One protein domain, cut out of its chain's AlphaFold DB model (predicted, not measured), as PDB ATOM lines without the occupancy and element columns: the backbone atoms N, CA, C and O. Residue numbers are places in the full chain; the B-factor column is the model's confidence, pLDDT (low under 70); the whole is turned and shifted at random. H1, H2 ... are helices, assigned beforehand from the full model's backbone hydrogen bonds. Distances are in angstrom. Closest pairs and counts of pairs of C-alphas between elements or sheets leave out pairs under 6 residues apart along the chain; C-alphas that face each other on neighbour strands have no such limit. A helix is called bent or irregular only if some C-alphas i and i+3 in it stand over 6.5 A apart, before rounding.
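This is residues 2 to 24, 37 to 66 and 97 to 174 of the 178 residues of the protein "DUF4142 domain-containing protein" of Deltaproteobacteria bacterium (UniProt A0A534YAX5). This is an elongated bundle of four long helices, H1, H2, H5 and H4, set in a ring about one long axis, with ring neighbours running opposite ways; H5 is bent but runs nearly straight. The shorter H3 folds back along one side at the beginning of H4. The printed part has 131 residues with five named helices, H1 to H5 in chain order, and no named strand: all helix. It is compact, with a radius of gyration of the C-alphas of 15.8 A, and spans 50 by 26 by 23 A.

Begin with H5, residues 144 to 174, by its hydrogen bonds one helix but bent: C-alphas 152 and 155 are 6.6 A apart. Its arms H5a, residues 144 to 152, and H5b, residues 155 to 174, stand at a shallow tilt of 17 degrees. H4, residues 113 to 141, touches H5b at 26 degrees, opposite ways; their closest C-alphas, Val 125 and Lys 161, are 5.1 A apart. H4 and H5a form a hairpin over a tight link. H2, residues 37 to 61, touches H5b with residues 37 to 44 alone, closest at C-alphas Val 37 and Leu 167, 7.1 A; H2, H4 and H5b are a bundle, helices side by side. H1, residues 2 to 24, is also one helix by its hydrogen bonds but bent, with C-alphas 13 and 16 6.8 A apart. Its arm H1b, residues 16 to 24, touches H2, closest at C-alphas Ile 22 and Val 45, 4.9 A. H1b only just touches H4, with 3 pairs of C-alphas within 8 A, closest at Ala 24 and Phe 120, 7.6 A. The arm H1a, residues 2 to 13, touches no helix but is near H2, H4 and H5a. H3, residues 97 to 110, only just touches H4, with 3 such pairs, closest at Met 108 and Phe 116, 6.2 A; they form a hairpin. Each O i to N i+4 pair is within hydrogen-bond range in H1a, H1b, H2, H5a and H5b; H3 has 9 of 10 and H4 24 of 25.

Find C-alpha 2 at (19.498, 20.970, -37.489), where H1a begins its 17.1 A; H1b measures 12.3 A. H2 runs 36.0 A and H3 20.3 A. From C-alpha 113 at (-15.002, 6.752, -6.305), H4 runs 43.2 A. H5a measures 12.6 A, and H5b 28.8 A to C-alpha 174 at (-6.751, 0.838, 2.712).

The C-alphas of Lys 2 and Thr 174 are the farthest apart, 52.1 A. Residues 25 to 36 are not printed, a gap of 11.7 A between C-alphas 24 and 37; nor are 67 to 96, 23.8 A between C-alphas 66 and 97. The model's mean pLDDT over the printed part is 86.7; it is under 70 at residues 2 to 5, 8 to 9, 12 to 13, 65 to 66 and 97 to 101.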
ATOM      1  N   LYS A   2      19.907  22.246 -38.128       58.94
ATOM      2  CA  LYS A   2      19.498  20.970 -37.489       58.94
ATOM      3  C   LYS A   2      18.830  21.104 -36.101       58.94
ATOM      4  O   LYS A   2      17.940  20.320 -35.813       58.94
ATOM      5  N   LEU A   3      19.200  22.096 -35.277       59.28
ATOM      6  CA  LEU A   3      18.617  22.265 -33.930       59.28
ATOM      7  C   LEU A   3      17.105  22.547 -33.949       59.28
ATOM      8  O   LEU A   3      16.378  21.973 -33.146       59.28
ATOM      9  N   ASN A   4      16.630  23.388 -34.871       65.75
ATOM     10  CA  ASN A   4      15.221  23.792 -34.915       65.75
ATOM     11  C   ASN A   4      14.306  22.619 -35.291       65.75
ATOM     12  O   ASN A   4      13.209  22.513 -34.761       65.75
ATOM     13  N   ALA A   5      14.777  21.706 -36.148       66.88
ATOM     14  CA  ALA A   5      14.026  20.509 -36.521       66.88
ATOM     15  C   ALA A   5      13.923  19.502 -35.361       66.88
ATOM     16  O   ALA A   5      12.854  18.945 -35.132       66.88
ATOM     17  N   THR A   6      15.006  19.296 -34.599       70.25
ATOM     18  CA  THR A   6      14.994  18.405 -33.424       70.25
ATOM     19  C   THR A   6      14.134  18.966 -32.291       70.25
ATOM     20  O   THR A   6      13.384  18.213 -31.677       70.25
ATOM     21  N   PHE A   7      14.195  20.280 -32.041       73.00
ATOM     22  CA  PHE A   7      13.320  20.931 -31.063       73.00
ATOM     23  C   PHE A   7      11.849  20.861 -31.482       73.00
ATOM     24  O   PHE A   7      11.014  20.468 -30.676       73.00
ATOM     25  N   LEU A   8      11.536  21.174 -32.745       69.19
ATOM     26  CA  LEU A   8      10.167  21.112 -33.256       69.19
ATOM     27  C   LEU A   8       9.588  19.697 -33.136       69.19
ATOM     28  O   LEU A   8       8.455  19.553 -32.694       69.19
ATOM     29  N   ALA A   9      10.362  18.657 -33.460       69.31
ATOM     30  CA  ALA A   9       9.925  17.273 -33.291       69.31
ATOM     31  C   ALA A   9       9.637  16.933 -31.818       69.31
ATOM     32  O   ALA A   9       8.565  16.421 -31.514       69.31
ATOM     33  N   ALA A  10      10.546  17.277 -30.899       73.44
ATOM     34  CA  ALA A  10      10.341  17.035 -29.470       73.44
ATOM     35  C   ALA A  10       9.117  17.794 -28.923       73.44
ATOM     36  O   ALA A  10       8.298  17.214 -28.213       73.44
ATOM     37  N   ALA A  11       8.954  19.066 -29.291       72.44
ATOM     38  CA  ALA A  11       7.833  19.890 -28.849       72.44
ATOM     39  C   ALA A  11       6.489  19.390 -29.410       72.44
ATOM     40  O   ALA A  11       5.504  19.336 -28.676       72.44
ATOM     41  N   LEU A  12       6.449  18.963 -30.678       66.44
ATOM     42  CA  LEU A  12       5.257  18.362 -31.290       66.44
ATOM     43  C   LEU A  12       4.863  17.040 -30.630       66.44
ATOM     44  O   LEU A  12       3.674  16.763 -30.503       66.44
ATOM     45  N   SER A  13       5.838  16.237 -30.206       68.94
ATOM     46  CA  SER A  13       5.572  14.965 -29.535       68.94
ATOM     47  C   SER A  13       5.106  15.127 -28.084       68.94
ATOM     48  O   SER A  13       4.350  14.289 -27.606       68.94
ATOM     49  N   LEU A  14       5.538  16.180 -27.378       75.31
ATOM     50  CA  LEU A  14       5.242  16.372 -25.950       75.31
ATOM     51  C   LEU A  14       4.012  17.254 -25.676       75.31
ATOM     52  O   LEU A  14       3.325  17.040 -24.679       75.31
ATOM     53  N   ALA A  15       3.708  18.228 -26.540       79.88
ATOM     54  CA  ALA A  15       2.611  19.171 -26.301       79.88
ATOM     55  C   ALA A  15       1.213  18.512 -26.209       79.88
ATOM     56  O   ALA A  15       0.457  18.879 -25.306       79.88
ATOM     57  N   PRO A  16       0.847  17.527 -27.061       77.62
ATOM     58  CA  PRO A  16      -0.444  16.847 -26.939       77.62
ATOM     59  C   PRO A  16      -0.598  16.098 -25.610       77.62
ATOM     60  O   PRO A  16      -1.630  16.237 -24.957       77.62
ATOM     61  N   ALA A  17       0.446  15.379 -25.175       81.69
ATOM     62  CA  ALA A  17       0.451  14.662 -23.900       81.69
ATOM     63  C   ALA A  17       0.265  15.626 -22.716       81.69
ATOM     64  O   ALA A  17      -0.580  15.394 -21.856       81.69
ATOM     65  N   ASN A  18       0.966  16.765 -22.729       87.44
ATOM     66  CA  ASN A  18       0.850  17.778 -21.680       87.44
ATOM     67  C   ASN A  18      -0.584  18.329 -21.546       87.44
ATOM     68  O   ASN A  18      -1.122  18.441 -20.443       87.44
ATOM     69  N   MET A  19      -1.233  18.636 -22.675       85.19
ATOM     70  CA  MET A  19      -2.623  19.106 -22.698       85.19
ATOM     71  C   MET A  19      -3.610  18.064 -22.183       85.19
ATOM     72  O   MET A  19      -4.560  18.394 -21.466       85.19
ATOM     73  N   GLU A  20      -3.412  16.809 -22.562       84.75
ATOM     74  CA  GLU A  20      -4.261  15.717 -22.110       84.75
ATOM     75  C   GLU A  20      -4.131  15.485 -20.602       84.75
ATOM     76  O   GLU A  20      -5.145  15.360 -19.911       84.75
ATOM     77  N   GLU A  21      -2.916  15.547 -20.061       90.38
ATOM     78  CA  GLU A  21      -2.666  15.414 -18.624       90.38
ATOM     79  C   GLU A  21      -3.254  16.582 -17.820       90.38
ATOM     80  O   GLU A  21      -3.811  16.364 -16.740       90.38
ATOM     81  N   ILE A  22      -3.267  17.803 -18.369       92.31
ATOM     82  CA  ILE A  22      -4.000  18.930 -17.766       92.31
ATOM     83  C   ILE A  22      -5.502  18.632 -17.709       92.31
ATOM     84  O   ILE A  22      -6.122  18.809 -16.656       92.31
ATOM     85  N   LYS A  23      -6.102  18.154 -18.807       91.69
ATOM     86  CA  LYS A  23      -7.536  17.806 -18.851       91.69
ATOM     87  C   LYS A  23      -7.861  16.667 -17.878       91.69
ATOM     88  O   LYS A  23      -8.844  16.750 -17.137       91.69
ATOM     89  N   ALA A  24      -7.025  15.631 -17.832       92.25
ATOM     90  CA  ALA A  24      -7.153  14.520 -16.894       92.25
ATOM     91  C   ALA A  24      -7.024  14.982 -15.436       92.25
ATOM     92  O   ALA A  24      -7.845  14.613 -14.595       92.25
ATOM     93  N   VAL A  37      -5.413  12.115  -4.040       98.38
ATOM     94  CA  VAL A  37      -5.542  12.116  -5.507       98.38
ATOM     95  C   VAL A  37      -5.937  13.498  -6.029       98.38
ATOM     96  O   VAL A  37      -5.379  13.945  -7.027       98.38
ATOM     97  N   LYS A  38      -6.820  14.228  -5.333       98.44
ATOM     98  CA  LYS A  38      -7.137  15.625  -5.687       98.44
ATOM     99  C   LYS A  38      -5.923  16.541  -5.574       98.44
ATOM    100  O   LYS A  38      -5.748  17.428  -6.405       98.44
ATOM    101  N   ASP A  39      -5.111  16.363  -4.540       98.62
ATOM    102  CA  ASP A  39      -3.923  17.181  -4.283       98.62
ATOM    103  C   ASP A  39      -2.841  16.919  -5.333       98.62
ATOM    104  O   ASP A  39      -2.257  17.853  -5.891       98.62
ATOM    105  N   TYR A  40      -2.649  15.646  -5.675       98.56
ATOM    106  CA  TYR A  40      -1.802  15.237  -6.788       98.56
ATOM    107  C   TYR A  40      -2.287  15.817  -8.121       98.56
ATOM    108  O   TYR A  40      -1.509  16.443  -8.836       98.56
ATOM    109  N   ALA A  41      -3.586  15.731  -8.415       98.44
ATOM    110  CA  ALA A  41      -4.166  16.293  -9.632       98.44
ATOM    111  C   ALA A  41      -4.015  17.824  -9.734       98.44
ATOM    112  O   ALA A  41      -3.843  18.355 -10.831       98.44
ATOM    113  N   ARG A  42      -4.051  18.556  -8.609       98.56
ATOM    114  CA  ARG A  42      -3.734  19.997  -8.588       98.56
ATOM    115  C   ARG A  42      -2.270  20.264  -8.915       98.56
ATOM    116  O   ARG A  42      -1.992  21.160  -9.705       98.56
ATOM    117  N   THR A  43      -1.371  19.474  -8.331       98.38
ATOM    118  CA  THR A  43       0.075  19.566  -8.578       98.38
ATOM    119  C   THR A  43       0.383  19.349 -10.058       98.38
ATOM    120  O   THR A  43       1.050  20.180 -10.666       98.38
ATOM    121  N   LEU A  44      -0.190  18.300 -10.662       97.50
ATOM    122  CA  LEU A  44      -0.068  18.033 -12.097       97.50
ATOM    123  C   LEU A  44      -0.508  19.236 -12.934       97.50
ATOM    124  O   LEU A  44       0.280  19.775 -13.699       97.50
ATOM    125  N   VAL A  45      -1.739  19.723 -12.754       97.31
ATOM    126  CA  VAL A  45      -2.244  20.839 -13.572       97.31
ATOM    127  C   VAL A  45      -1.337  22.069 -13.479       97.31
ATOM    128  O   VAL A  45      -1.078  22.706 -14.496       97.31
ATOM    129  N   GLN A  46      -0.829  22.394 -12.290       97.19
ATOM    130  CA  GLN A  46       0.066  23.537 -12.099       97.19
ATOM    131  C   GLN A  46       1.411  23.353 -12.807       97.19
ATOM    132  O   GLN A  46       1.849  24.245 -13.539       97.19
ATOM    133  N   ASP A  47       2.050  22.202 -12.613       96.44
ATOM    134  CA  ASP A  47       3.368  21.921 -13.178       96.44
ATOM    135  C   ASP A  47       3.309  21.810 -14.708       96.44
ATOM    136  O   ASP A  47       4.138  22.398 -15.404       96.44
ATOM    137  N   HIS A  48       2.284  21.148 -15.248       94.56
ATOM    138  CA  HIS A  48       2.087  21.004 -16.692       94.56
ATOM    139  C   HIS A  48       1.765  22.345 -17.374       94.56
ATOM    140  O   HIS A  48       2.324  22.651 -18.426       94.56
ATOM    141  N   GLN A  49       0.954  23.211 -16.750       92.06
ATOM    142  CA  GLN A  49       0.729  24.576 -17.255       92.06
ATOM    143  C   GLN A  49       2.008  25.422 -17.242       92.06
ATOM    144  O   GLN A  49       2.189  26.315 -18.074       92.06
ATOM    145  N   GLN A  50       2.893  25.189 -16.273       90.88
ATOM    146  CA  GLN A  50       4.186  25.857 -16.231       90.88
ATOM    147  C   GLN A  50       5.130  25.320 -17.317       90.88
ATOM    148  O   GLN A  50       5.860  26.113 -17.919       90.88
ATOM    149  N   ALA A  51       5.084  24.018 -17.602       87.81
ATOM    150  CA  ALA A  51       5.833  23.401 -18.691       87.81
ATOM    151  C   ALA A  51       5.414  23.964 -20.061       87.81
ATOM    152  O   ALA A  51       6.290  24.330 -20.844       87.81
ATOM    153  N   ASP A  52       4.115  24.169 -20.321       83.81
ATOM    154  CA  ASP A  52       3.651  24.801 -21.573       83.81
ATOM    155  C   ASP A  52       4.275  26.172 -21.796       83.81
ATOM    156  O   ASP A  52       4.766  26.481 -22.881       83.81
ATOM    157  N   LYS A  53       4.291  27.002 -20.747       87.25
ATOM    158  CA  LYS A  53       4.886  28.341 -20.816       87.25
ATOM    159  C   LYS A  53       6.373  28.269 -21.154       87.25
ATOM    160  O   LYS A  53       6.865  29.116 -21.895       87.25
ATOM    161  N   GLN A  54       7.088  27.277 -20.624       85.75
ATOM    162  CA  GLN A  54       8.508  27.075 -20.920       85.75
ATOM    163  C   GLN A  54       8.727  26.606 -22.363       85.75
ATOM    164  O   GLN A  54       9.618  27.128 -23.034       85.75
ATOM    165  N   VAL A  55       7.904  25.676 -22.860       83.19
ATOM    166  CA  VAL A  55       7.954  25.198 -24.253       83.19
ATOM    167  C   VAL A  55       7.670  26.341 -25.228       83.19
ATOM    168  O   VAL A  55       8.442  26.544 -26.164       83.19
ATOM    169  N   LEU A  56       6.632  27.137 -24.965       82.88
ATOM    170  CA  LEU A  56       6.281  28.325 -25.749       82.88
ATOM    171  C   LEU A  56       7.415  29.353 -25.786       82.88
ATOM    172  O   LEU A  56       7.846  29.761 -26.862       82.88
ATOM    173  N   ALA A  57       7.952  29.724 -24.620       85.69
ATOM    174  CA  ALA A  57       9.049  30.687 -24.537       85.69
ATOM    175  C   ALA A  57      10.298  30.209 -25.296       85.69
ATOM    176  O   ALA A  57      11.024  31.004 -25.899       85.69
ATOM    177  N   MET A  58      10.559  28.901 -25.284       83.88
ATOM    178  CA  MET A  58      11.674  28.333 -26.024       83.88
ATOM    179  C   MET A  58      11.416  28.291 -27.531       83.88
ATOM    180  O   MET A  58      12.336  28.564 -28.303       83.88
ATOM    181  N   ALA A  59      10.189  27.999 -27.957       82.12
ATOM    182  CA  ALA A  59       9.816  28.053 -29.363       82.12
ATOM    183  C   ALA A  59      10.017  29.453 -29.953       82.12
ATOM    184  O   ALA A  59      10.644  29.584 -31.009       82.12
ATOM    185  N   ASP A  60       9.602  30.489 -29.219       83.38
ATOM    186  CA  ASP A  60       9.842  31.885 -29.584       83.38
ATOM    187  C   ASP A  60      11.345  32.182 -29.692       83.38
ATOM    188  O   ASP A  60      11.808  32.731 -30.697       83.38
ATOM    189  N   LYS A  61      12.136  31.750 -28.697       83.69
ATOM    190  CA  LYS A  61      13.602  31.914 -28.684       83.69
ATOM    191  C   LYS A  61      14.282  31.220 -29.868       83.69
ATOM    192  O   LYS A  61      15.294  31.702 -30.370       83.69
ATOM    193  N   MET A  62      13.744  30.087 -30.313       80.31
ATOM    194  CA  MET A  62      14.262  29.327 -31.454       80.31
ATOM    195  C   MET A  62      13.701  29.788 -32.805       80.31
ATOM    196  O   MET A  62      14.074  29.218 -33.837       80.31
ATOM    197  N   HIS A  63      12.847  30.818 -32.813       79.69
ATOM    198  CA  HIS A  63      12.138  31.317 -33.992       79.69
ATOM    199  C   HIS A  63      11.340  30.217 -34.711       79.69
ATOM    200  O   HIS A  63      11.337  30.128 -35.941       79.69
ATOM    201  N   VAL A  64      10.696  29.345 -33.932       73.31
ATOM    202  CA  VAL A  64       9.819  28.278 -34.421       73.31
ATOM    203  C   VAL A  64       8.372  28.743 -34.285       73.31
ATOM    204  O   VAL A  64       7.898  28.981 -33.179       73.31
ATOM    205  N   ASP A  65       7.658  28.857 -35.405       67.12
ATOM    206  CA  ASP A  65       6.237  29.216 -35.399       67.12
ATOM    207  C   ASP A  65       5.385  28.026 -34.930       67.12
ATOM    208  O   ASP A  65       5.098  27.103 -35.695       67.12
ATOM    209  N   MET A  66       5.001  28.031 -33.649       62.50
ATOM    210  CA  MET A  66       4.117  27.011 -33.069       62.50
ATOM    211  C   MET A  66       2.626  27.339 -33.190       62.50
ATOM    212  O   MET A  66       1.805  26.451 -32.945       62.50
ATOM    213  N   LYS A  97      -2.570   3.824 -30.729       60.72
ATOM    214  CA  LYS A  97      -2.240   4.387 -29.413       60.72
ATOM    215  C   LYS A  97      -3.112   5.599 -29.080       60.72
ATOM    216  O   LYS A  97      -3.654   5.648 -27.981       60.72
ATOM    217  N   MET A  98      -3.333   6.509 -30.032       59.25
ATOM    218  CA  MET A  98      -4.248   7.653 -29.871       59.25
ATOM    219  C   MET A  98      -5.692   7.201 -29.601       59.25
ATOM    220  O   MET A  98      -6.340   7.696 -28.680       59.25
ATOM    221  N   LYS A  99      -6.196   6.205 -30.347       60.50
ATOM    222  CA  LYS A  99      -7.535   5.630 -30.120       60.50
ATOM    223  C   LYS A  99      -7.651   4.947 -28.758       60.50
ATOM    224  O   LYS A  99      -8.664   5.109 -28.083       60.50
ATOM    225  N   GLN A 100      -6.627   4.199 -28.347       65.06
ATOM    226  CA  GLN A 100      -6.580   3.587 -27.017       65.06
ATOM    227  C   GLN A 100      -6.547   4.643 -25.908       65.06
ATOM    228  O   GLN A 100      -7.185   4.450 -24.875       65.06
ATOM    229  N   HIS A 101      -5.847   5.758 -26.117       68.31
ATOM    230  CA  HIS A 101      -5.778   6.838 -25.140       68.31
ATOM    231  C   HIS A 101      -7.129   7.542 -24.972       68.31
ATOM    232  O   HIS A 101      -7.628   7.633 -23.850       68.31
ATOM    233  N   GLN A 102      -7.793   7.891 -26.081       71.38
ATOM    234  CA  GLN A 102      -9.139   8.472 -26.051       71.38
ATOM    235  C   GLN A 102     -10.152   7.524 -25.393       71.38
ATOM    236  O   GLN A 102     -10.943   7.949 -24.552       71.38
ATOM    237  N   ALA A 103     -10.100   6.228 -25.715       77.88
ATOM    238  CA  ALA A 103     -10.974   5.234 -25.094       77.88
ATOM    239  C   ALA A 103     -10.768   5.152 -23.572       77.88
ATOM    240  O   ALA A 103     -11.749   5.075 -22.831       77.88
ATOM    241  N   LYS A 104      -9.516   5.228 -23.094       78.50
ATOM    242  CA  LYS A 104      -9.209   5.282 -21.655       78.50
ATOM    243  C   LYS A 104      -9.783   6.540 -20.996       78.50
ATOM    244  O   LYS A 104     -10.327   6.441 -19.898       78.50
ATOM    245  N   MET A 105      -9.720   7.698 -21.654       81.94
ATOM    246  CA  MET A 105     -10.328   8.933 -21.142       81.94
ATOM    247  C   MET A 105     -11.857   8.826 -21.053       81.94
ATOM    248  O   MET A 105     -12.437   9.183 -20.025       81.94
ATOM    249  N   ASP A 106     -12.508   8.282 -22.081       84.81
ATOM    250  CA  ASP A 106     -13.963   8.074 -22.109       84.81
ATOM    251  C   ASP A 106     -14.424   7.045 -21.064       84.81
ATOM    252  O   ASP A 106     -15.496   7.177 -20.468       84.81
ATOM    253  N   GLU A 107     -13.627   6.002 -20.833       86.19
ATOM    254  CA  GLU A 107     -13.871   5.014 -19.785       86.19
ATOM    255  C   GLU A 107     -13.714   5.643 -18.399       86.19
ATOM    256  O   GLU A 107     -14.625   5.547 -17.574       86.19
ATOM    257  N   MET A 108     -12.626   6.379 -18.169       89.62
ATOM    258  CA  MET A 108     -12.365   7.062 -16.904       89.62
ATOM    259  C   MET A 108     -13.463   8.079 -16.565       89.62
ATOM    260  O   MET A 108     -13.848   8.204 -15.401       89.62
ATOM    261  N   GLN A 109     -14.053   8.748 -17.560       90.06
ATOM    262  CA  GLN A 109     -15.198   9.639 -17.347       90.06
ATOM    263  C   GLN A 109     -16.428   8.932 -16.762       90.06
ATOM    264  O   GLN A 109     -17.221   9.589 -16.081       90.06
ATOM    265  N   LYS A 110     -16.602   7.631 -17.006       93.06
ATOM    266  CA  LYS A 110     -17.731   6.839 -16.489       93.06
ATOM    267  C   LYS A 110     -17.472   6.310 -15.080       93.06
ATOM    268  O   LYS A 110     -18.417   5.916 -14.399       93.06
ATOM    269  N   LEU A 111     -16.215   6.300 -14.643       95.06
ATOM    270  CA  LEU A 111     -15.828   5.847 -13.314       95.06
ATOM    271  C   LEU A 111     -16.098   6.924 -12.257       95.06
ATOM    272  O   LEU A 111     -16.188   8.122 -12.533       95.06
ATOM    273  N   SER A 112     -16.210   6.476 -11.012       93.19
ATOM    274  CA  SER A 112     -16.320   7.334  -9.833       93.19
ATOM    275  C   SER A 112     -15.609   6.675  -8.655       93.19
ATOM    276  O   SER A 112     -15.155   5.536  -8.766       93.19
ATOM    277  N   GLY A 113     -15.488   7.379  -7.530       92.69
ATOM    278  CA  GLY A 113     -15.002   6.752  -6.305       92.69
ATOM    279  C   GLY A 113     -13.555   6.257  -6.407       92.69
ATOM    280  O   GLY A 113     -12.695   6.881  -7.029       92.69
ATOM    281  N   LYS A 114     -13.295   5.100  -5.792       92.44
ATOM    282  CA  LYS A 114     -11.960   4.487  -5.765       92.44
ATOM    283  C   LYS A 114     -11.568   3.893  -7.118       92.44
ATOM    284  O   LYS A 114     -10.380   3.783  -7.410       92.44
ATOM    285  N   GLU A 115     -12.542   3.496  -7.927       94.19
ATOM    286  CA  GLU A 115     -12.341   2.990  -9.282       94.19
ATOM    287  C   GLU A 115     -11.781   4.095 -10.178       94.19
ATOM    288  O   GLU A 115     -10.789   3.873 -10.872       94.19
ATOM    289  N   PHE A 116     -12.351   5.303 -10.090       96.62
ATOM    290  CA  PHE A 116     -11.806   6.483 -10.763       96.62
ATOM    291  C   PHE A 116     -10.382   6.785 -10.287       96.62
ATOM    292  O   PHE A 116      -9.485   6.939 -11.112       96.62
ATOM    293  N   ASP A 117     -10.164   6.821  -8.967       97.38
ATOM    294  CA  ASP A 117      -8.851   7.132  -8.390       97.38
ATOM    295  C   ASP A 117      -7.764   6.173  -8.914       97.38
ATOM    296  O   ASP A 117      -6.688   6.613  -9.313       97.38
ATOM    297  N   ARG A 118      -8.053   4.866  -8.978       96.00
ATOM    298  CA  ARG A 118      -7.121   3.857  -9.509       96.00
ATOM    299  C   ARG A 118      -6.864   4.025 -11.004       96.00
ATOM    300  O   ARG A 118      -5.708   3.966 -11.418       96.00
ATOM    301  N   ALA A 119      -7.914   4.232 -11.799       95.19
ATOM    302  CA  ALA A 119      -7.780   4.405 -13.243       95.19
ATOM    303  C   ALA A 119      -6.940   5.643 -13.584       95.19
ATOM    304  O   ALA A 119      -6.017   5.559 -14.395       95.19
ATOM    305  N   PHE A 120      -7.198   6.760 -12.899       96.56
ATOM    306  CA  PHE A 120      -6.436   7.993 -13.063       96.56
ATOM    307  C   PHE A 120      -4.957   7.801 -12.715       96.56
ATOM    308  O   PHE A 120      -4.091   8.128 -13.523       96.56
ATOM    309  N   LEU A 121      -4.646   7.226 -11.549       97.62
ATOM    310  CA  LEU A 121      -3.255   7.017 -11.133       97.62
ATOM    311  C   LEU A 121      -2.509   6.055 -12.065       97.62
ATOM    312  O   LEU A 121      -1.369   6.335 -12.424       97.62
ATOM    313  N   SER A 122      -3.153   4.968 -12.505       95.25
ATOM    314  CA  SER A 122      -2.562   4.032 -13.470       95.25
ATOM    315  C   SER A 122      -2.232   4.723 -14.792       95.25
ATOM    316  O   SER A 122      -1.140   4.536 -15.321       95.25
ATOM    317  N   MET A 123      -3.144   5.557 -15.302       93.38
ATOM    318  CA  MET A 123      -2.909   6.324 -16.525       93.38
ATOM    319  C   MET A 123      -1.728   7.289 -16.377       93.38
ATOM    320  O   MET A 123      -0.921   7.395 -17.295       93.38
ATOM    321  N   MET A 124      -1.597   7.953 -15.223       95.44
ATOM    322  CA  MET A 124      -0.469   8.853 -14.965       95.44
ATOM    323  C   MET A 124       0.863   8.102 -14.886       95.44
ATOM    324  O   MET A 124       1.845   8.578 -15.444       95.44
ATOM    325  N   VAL A 125       0.912   6.921 -14.260       96.19
ATOM    326  CA  VAL A 125       2.141   6.106 -14.222       96.19
ATOM    327  C   VAL A 125       2.574   5.691 -15.629       96.19
ATOM    328  O   VAL A 125       3.740   5.881 -15.974       96.19
ATOM    329  N   ASP A 126       1.650   5.164 -16.437       89.56
ATOM    330  CA  ASP A 126       1.939   4.707 -17.801       89.56
ATOM    331  C   ASP A 126       2.376   5.870 -18.709       89.56
ATOM    332  O   ASP A 126       3.367   5.761 -19.437       89.56
ATOM    333  N   GLY A 127       1.647   6.992 -18.655       88.12
ATOM    334  CA  GLY A 127       1.929   8.186 -19.454       88.12
ATOM    335  C   GLY A 127       3.292   8.786 -19.119       88.12
ATOM    336  O   GLY A 127       4.123   8.981 -20.009       88.12
ATOM    337  N   HIS A 128       3.574   8.977 -17.829       94.69
ATOM    338  CA  HIS A 128       4.852   9.527 -17.393       94.69
ATOM    339  C   HIS A 128       6.018   8.583 -17.694       94.69
ATOM    340  O   HIS A 128       7.074   9.058 -18.100       94.69
ATOM    341  N   ASP A 129       5.858   7.260 -17.555       92.94
ATOM    342  CA  ASP A 129       6.911   6.310 -17.940       92.94
ATOM    343  C   ASP A 129       7.273   6.438 -19.426       92.94
ATOM    344  O   ASP A 129       8.452   6.507 -19.781       92.94
ATOM    345  N   HIS A 130       6.261   6.557 -20.288       86.94
ATOM    346  CA  HIS A 130       6.475   6.745 -21.718       86.94
ATOM    347  C   HIS A 130       7.189   8.068 -22.028       86.94
ATOM    348  O   HIS A 130       8.186   8.081 -22.755       86.94
ATOM    349  N   VAL A 131       6.738   9.174 -21.431       86.94
ATOM    350  CA  VAL A 131       7.351  10.494 -21.637       86.94
ATOM    351  C   VAL A 131       8.785  10.532 -21.096       86.94
ATOM    352  O   VAL A 131       9.668  11.071 -21.761       86.94
ATOM    353  N   ILE A 132       9.069   9.900 -19.954       92.44
ATOM    354  CA  ILE A 132      10.431   9.768 -19.408       92.44
ATOM    355  C   ILE A 132      11.348   9.036 -20.398       92.44
ATOM    356  O   ILE A 132      12.479   9.469 -20.627       92.44
ATOM    357  N   GLN A 133      10.884   7.952 -21.026       89.44
ATOM    358  CA  GLN A 133      11.663   7.236 -22.047       89.44
ATOM    359  C   GLN A 133      11.943   8.118 -23.274       89.44
ATOM    360  O   GLN A 133      13.069   8.137 -23.791       89.44
ATOM    361  N   MET A 134      10.947   8.887 -23.720       85.06
ATOM    362  CA  MET A 134      11.093   9.829 -24.833       85.06
ATOM    363  C   MET A 134      12.079  10.953 -24.502       85.06
ATOM    364  O   MET A 134      12.959  11.246 -25.313       85.06
ATOM    365  N   VAL A 135      11.981  11.546 -23.308       88.62
ATOM    366  CA  VAL A 135      12.885  12.604 -22.832       88.62
ATOM    367  C   VAL A 135      14.318  12.088 -22.740       88.62
ATOM    368  O   VAL A 135      15.209  12.716 -23.307       88.62
ATOM    369  N   ASN A 136      14.542  10.916 -22.139       91.19
ATOM    370  CA  ASN A 136      15.868  10.292 -22.077       91.19
ATOM    371  C   ASN A 136      16.455  10.049 -23.480       91.19
ATOM    372  O   ASN A 136      17.625  10.346 -23.747       91.19
ATOM    373  N   THR A 137      15.631   9.565 -24.413       87.00
ATOM    374  CA  THR A 137      16.043   9.364 -25.810       87.00
ATOM    375  C   THR A 137      16.412  10.691 -26.473       87.00
ATOM    376  O   THR A 137      17.472  10.800 -27.097       87.00
ATOM    377  N   ALA A 138      15.586  11.728 -26.309       85.19
ATOM    378  CA  ALA A 138      15.836  13.054 -26.864       85.19
ATOM    379  C   ALA A 138      17.095  13.704 -26.261       85.19
ATOM    380  O   ALA A 138      17.898  14.282 -26.999       85.19
ATOM    381  N   GLN A 139      17.326  13.550 -24.953       87.31
ATOM    382  CA  GLN A 139      18.495  14.085 -24.246       87.31
ATOM    383  C   GLN A 139      19.818  13.575 -24.812       87.31
ATOM    384  O   GLN A 139      20.779  14.341 -24.861       87.31
ATOM    385  N   SER A 140      19.870  12.321 -25.276       86.88
ATOM    386  CA  SER A 140      21.093  11.731 -25.842       86.88
ATOM    387  C   SER A 140      21.602  12.461 -27.096       86.88
ATOM    388  O   SER A 140      22.800  12.457 -27.377       86.88
ATOM    389  N   ASN A 141      20.704  13.135 -27.823       83.00
ATOM    390  CA  ASN A 141      21.006  13.844 -29.068       83.00
ATOM    391  C   ASN A 141      20.831  15.371 -28.960       83.00
ATOM    392  O   ASN A 141      21.242  16.110 -29.861       83.00
ATOM    393  N   ALA A 142      20.229  15.855 -27.874       86.31
ATOM    394  CA  ALA A 142      19.972  17.267 -27.642       86.31
ATOM    395  C   ALA A 142      21.240  18.038 -27.243       86.31
ATOM    396  O   ALA A 142      22.168  17.513 -26.628       86.31
ATOM    397  N   LYS A 143      21.265  19.334 -27.572       86.25
ATOM    398  CA  LYS A 143      22.344  20.266 -27.209       86.25
ATOM    399  C   LYS A 143      21.773  21.638 -26.865       86.25
ATOM    400  O   LYS A 143      20.666  21.970 -27.286       86.25
ATOM    401  N   GLY A 144      22.565  22.442 -26.155       89.38
ATOM    402  CA  GLY A 144      22.219  23.822 -25.813       89.38
ATOM    403  C   GLY A 144      20.904  23.910 -25.042       89.38
ATOM    404  O   GLY A 144      20.630  23.069 -24.187       89.38
ATOM    405  N   ASP A 145      20.082  24.898 -25.392       86.19
ATOM    406  CA  ASP A 145      18.815  25.175 -24.711       86.19
ATOM    407  C   ASP A 145      17.859  23.967 -24.699       86.19
ATOM    408  O   ASP A 145      17.182  23.745 -23.701       86.19
ATOM    409  N   LEU A 146      17.826  23.147 -25.765       85.06
ATOM    410  CA  LEU A 146      16.937  21.974 -25.820       85.06
ATOM    411  C   LEU A 146      17.355  20.930 -24.792       85.06
ATOM    412  O   LEU A 146      16.509  20.358 -24.114       85.06
ATOM    413  N   LYS A 147      18.664  20.703 -24.645       90.31
ATOM    414  CA  LYS A 147      19.156  19.790 -23.615       90.31
ATOM    415  C   LYS A 147      18.844  20.325 -22.219       90.31
ATOM    416  O   LYS A 147      18.363  19.562 -21.395       90.31
ATOM    417  N   ALA A 148      19.064  21.618 -21.981       90.81
ATOM    418  CA  ALA A 148      18.766  22.234 -20.690       90.81
ATOM    419  C   ALA A 148      17.279  22.102 -20.323       90.81
ATOM    420  O   ALA A 148      16.960  21.717 -19.204       90.81
ATOM    421  N   MET A 149      16.369  22.349 -21.270       88.75
ATOM    422  CA  MET A 149      14.933  22.148 -21.060       88.75
ATOM    423  C   MET A 149      14.612  20.702 -20.669       88.75
ATOM    424  O   MET A 149      13.944  20.479 -19.663       88.75
ATOM    425  N   LEU A 150      15.109  19.722 -21.428       90.06
ATOM    426  CA  LEU A 150      14.861  18.307 -21.141       90.06
ATOM    427  C   LEU A 150      15.441  17.883 -19.778       90.06
ATOM    428  O   LEU A 150      14.777  17.175 -19.025       90.06
ATOM    429  N   ASP A 151      16.637  18.374 -19.434       93.19
ATOM    430  CA  ASP A 151      17.281  18.149 -18.132       93.19
ATOM    431  C   ASP A 151      16.452  18.733 -16.969       93.19
ATOM    432  O   ASP A 151      16.427  18.157 -15.884       93.19
ATOM    433  N   HIS A 152      15.729  19.837 -17.190       90.94
ATOM    434  CA  HIS A 152      14.821  20.424 -16.198       90.94
ATOM    435  C   HIS A 152      13.469  19.703 -16.090       90.94
ATOM    436  O   HIS A 152      12.881  19.675 -15.007       90.94
ATOM    437  N   MET A 153      12.967  19.122 -17.181       90.81
ATOM    438  CA  MET A 153      11.688  18.403 -17.187       90.81
ATOM    439  C   MET A 153      11.786  17.038 -16.501       90.81
ATOM    440  O   MET A 153      10.874  16.661 -15.764       90.81
ATOM    441  N   LEU A 154      12.889  16.311 -16.715       94.38
ATOM    442  CA  LEU A 154      13.030  14.918 -16.286       94.38
ATOM    443  C   LEU A 154      12.752  14.696 -14.780       94.38
ATOM    444  O   LEU A 154      11.913  13.849 -14.475       94.38
ATOM    445  N   PRO A 155      13.317  15.479 -13.836       97.12
ATOM    446  CA  PRO A 155      13.042  15.277 -12.409       97.12
ATOM    447  C   PRO A 155      11.575  15.514 -12.024       97.12
ATOM    448  O   PRO A 155      11.071  14.919 -11.073       97.12
ATOM    449  N   THR A 156      10.874  16.394 -12.746       96.12
ATOM    450  CA  THR A 156       9.448  16.658 -12.503       96.12
ATOM    451  C   THR A 156       8.607  15.465 -12.934       96.12
ATOM    452  O   THR A 156       7.777  15.002 -12.153       96.12
ATOM    453  N   LEU A 157       8.890  14.914 -14.117       95.50
ATOM    454  CA  LEU A 157       8.210  13.727 -14.636       95.50
ATOM    455  C   LEU A 157       8.418  12.508 -13.723       95.50
ATOM    456  O   LEU A 157       7.465  11.798 -13.397       95.50
ATOM    457  N   GLU A 158       9.652  12.287 -13.259       97.81
ATOM    458  CA  GLU A 158       9.977  11.207 -12.316       97.81
ATOM    459  C   GLU A 158       9.233  11.371 -10.988       97.81
ATOM    460  O   GLU A 158       8.655  10.412 -10.469       97.81
ATOM    461  N   ARG A 159       9.185  12.599 -10.457       98.44
ATOM    462  CA  ARG A 159       8.442  12.903  -9.230       98.44
ATOM    463  C   ARG A 159       6.950  12.635  -9.396       98.44
ATOM    464  O   ARG A 159       6.350  12.041  -8.503       98.44
ATOM    465  N   HIS A 160       6.339  13.073 -10.494       98.25
ATOM    466  CA  HIS A 160       4.914  12.843 -10.745       98.25
ATOM    467  C   HIS A 160       4.588  11.350 -10.823       98.25
ATOM    468  O   HIS A 160       3.690  10.889 -10.112       98.25
ATOM    469  N   LYS A 161       5.384  10.573 -11.571       98.31
ATOM    470  CA  LYS A 161       5.266   9.108 -11.618       98.31
ATOM    471  C   LYS A 161       5.340   8.491 -10.218       98.31
ATOM    472  O   LYS A 161       4.475   7.692  -9.862       98.31
ATOM    473  N   GLN A 162       6.329   8.889  -9.414       98.62
ATOM    474  CA  GLN A 162       6.490   8.377  -8.051       98.62
ATOM    475  C   GLN A 162       5.283   8.717  -7.165       98.62
ATOM    476  O   GLN A 162       4.760   7.848  -6.471       98.62
ATOM    477  N   MET A 163       4.786   9.958  -7.219       98.50
ATOM    478  CA  MET A 163       3.596  10.367  -6.463       98.50
ATOM    479  C   MET A 163       2.375   9.510  -6.822       98.50
ATOM    480  O   MET A 163       1.612   9.123  -5.932       98.50
ATOM    481  N   ALA A 164       2.191   9.192  -8.108       98.25
ATOM    482  CA  ALA A 164       1.099   8.335  -8.547       98.25
ATOM    483  C   ALA A 164       1.234   6.898  -8.013       98.25
ATOM    484  O   ALA A 164       0.253   6.333  -7.523       98.25
ATOM    485  N   GLN A 165       2.446   6.332  -8.046       98.25
ATOM    486  CA  GLN A 165       2.741   5.001  -7.500       98.25
ATOM    487  C   GLN A 165       2.481   4.934  -5.988       98.25
ATOM    488  O   GLN A 165       1.788   4.024  -5.525       98.25
ATOM    489  N   ASP A 166       2.943   5.931  -5.231       98.06
ATOM    490  CA  ASP A 166       2.743   6.008  -3.780       98.06
ATOM    491  C   ASP A 166       1.255   6.084  -3.413       98.06
ATOM    492  O   ASP A 166       0.794   5.453  -2.457       98.06
ATOM    493  N   LEU A 167       0.478   6.872  -4.161       97.81
ATOM    494  CA  LEU A 167      -0.966   6.973  -3.960       97.81
ATOM    495  C   LEU A 167      -1.674   5.665  -4.315       97.81
ATOM    496  O   LEU A 167      -2.587   5.257  -3.596       97.81
ATOM    497  N   MET A 168      -1.240   4.986  -5.377       95.69
ATOM    498  CA  MET A 168      -1.809   3.705  -5.786       95.69
ATOM    499  C   MET A 168      -1.571   2.626  -4.722       95.69
ATOM    500  O   MET A 168      -2.505   1.897  -4.381       95.69
ATOM    501  N   GLN A 169      -0.375   2.587  -4.125       94.88
ATOM    502  CA  GLN A 169      -0.069   1.705  -2.997       94.88
ATOM    503  C   GLN A 169      -0.967   2.007  -1.787       94.88
ATOM    504  O   GLN A 169      -1.641   1.110  -1.280       94.88
ATOM    505  N   LYS A 170      -1.089   3.283  -1.391       93.50
ATOM    506  CA  LYS A 170      -1.963   3.703  -0.275       93.50
ATOM    507  C   LYS A 170      -3.436   3.318  -0.493       93.50
ATOM    508  O   LYS A 170      -4.138   2.948   0.452       93.50
ATOM    509  N   LEU A 171      -3.934   3.383  -1.730       89.44
ATOM    510  CA  LEU A 171      -5.292   2.937  -2.072       89.44
ATOM    511  C   LEU A 171      -5.466   1.410  -1.989       89.44
ATOM    512  O   LEU A 171      -6.585   0.945  -1.757       89.44
ATOM    513  N   GLY A 172      -4.394   0.640  -2.194       84.31
ATOM    514  CA  GLY A 172      -4.363  -0.812  -1.997       84.31
ATOM    515  C   GLY A 172      -4.404  -1.186  -0.515       84.31
ATOM    516  O   GLY A 172      -5.281  -1.939  -0.096       84.31
ATOM    517  N   ASP A 173      -3.544  -0.568   0.294       80.06
ATOM    518  CA  ASP A 173      -3.426  -0.860   1.730       80.06
ATOM    519  C   ASP A 173      -4.733  -0.571   2.491       80.06
ATOM    520  O   ASP A 173      -5.163  -1.342   3.350       80.06
ATOM    521  N   THR A 174      -5.438   0.506   2.123       70.25
ATOM    522  CA  THR A 174      -6.751   0.838   2.712       70.25
ATOM    523  C   THR A 174      -7.878  -0.122   2.320       70.25
ATOM    524  O   THR A 174      -8.934  -0.100   2.954       70.25
TER     525      THR A 174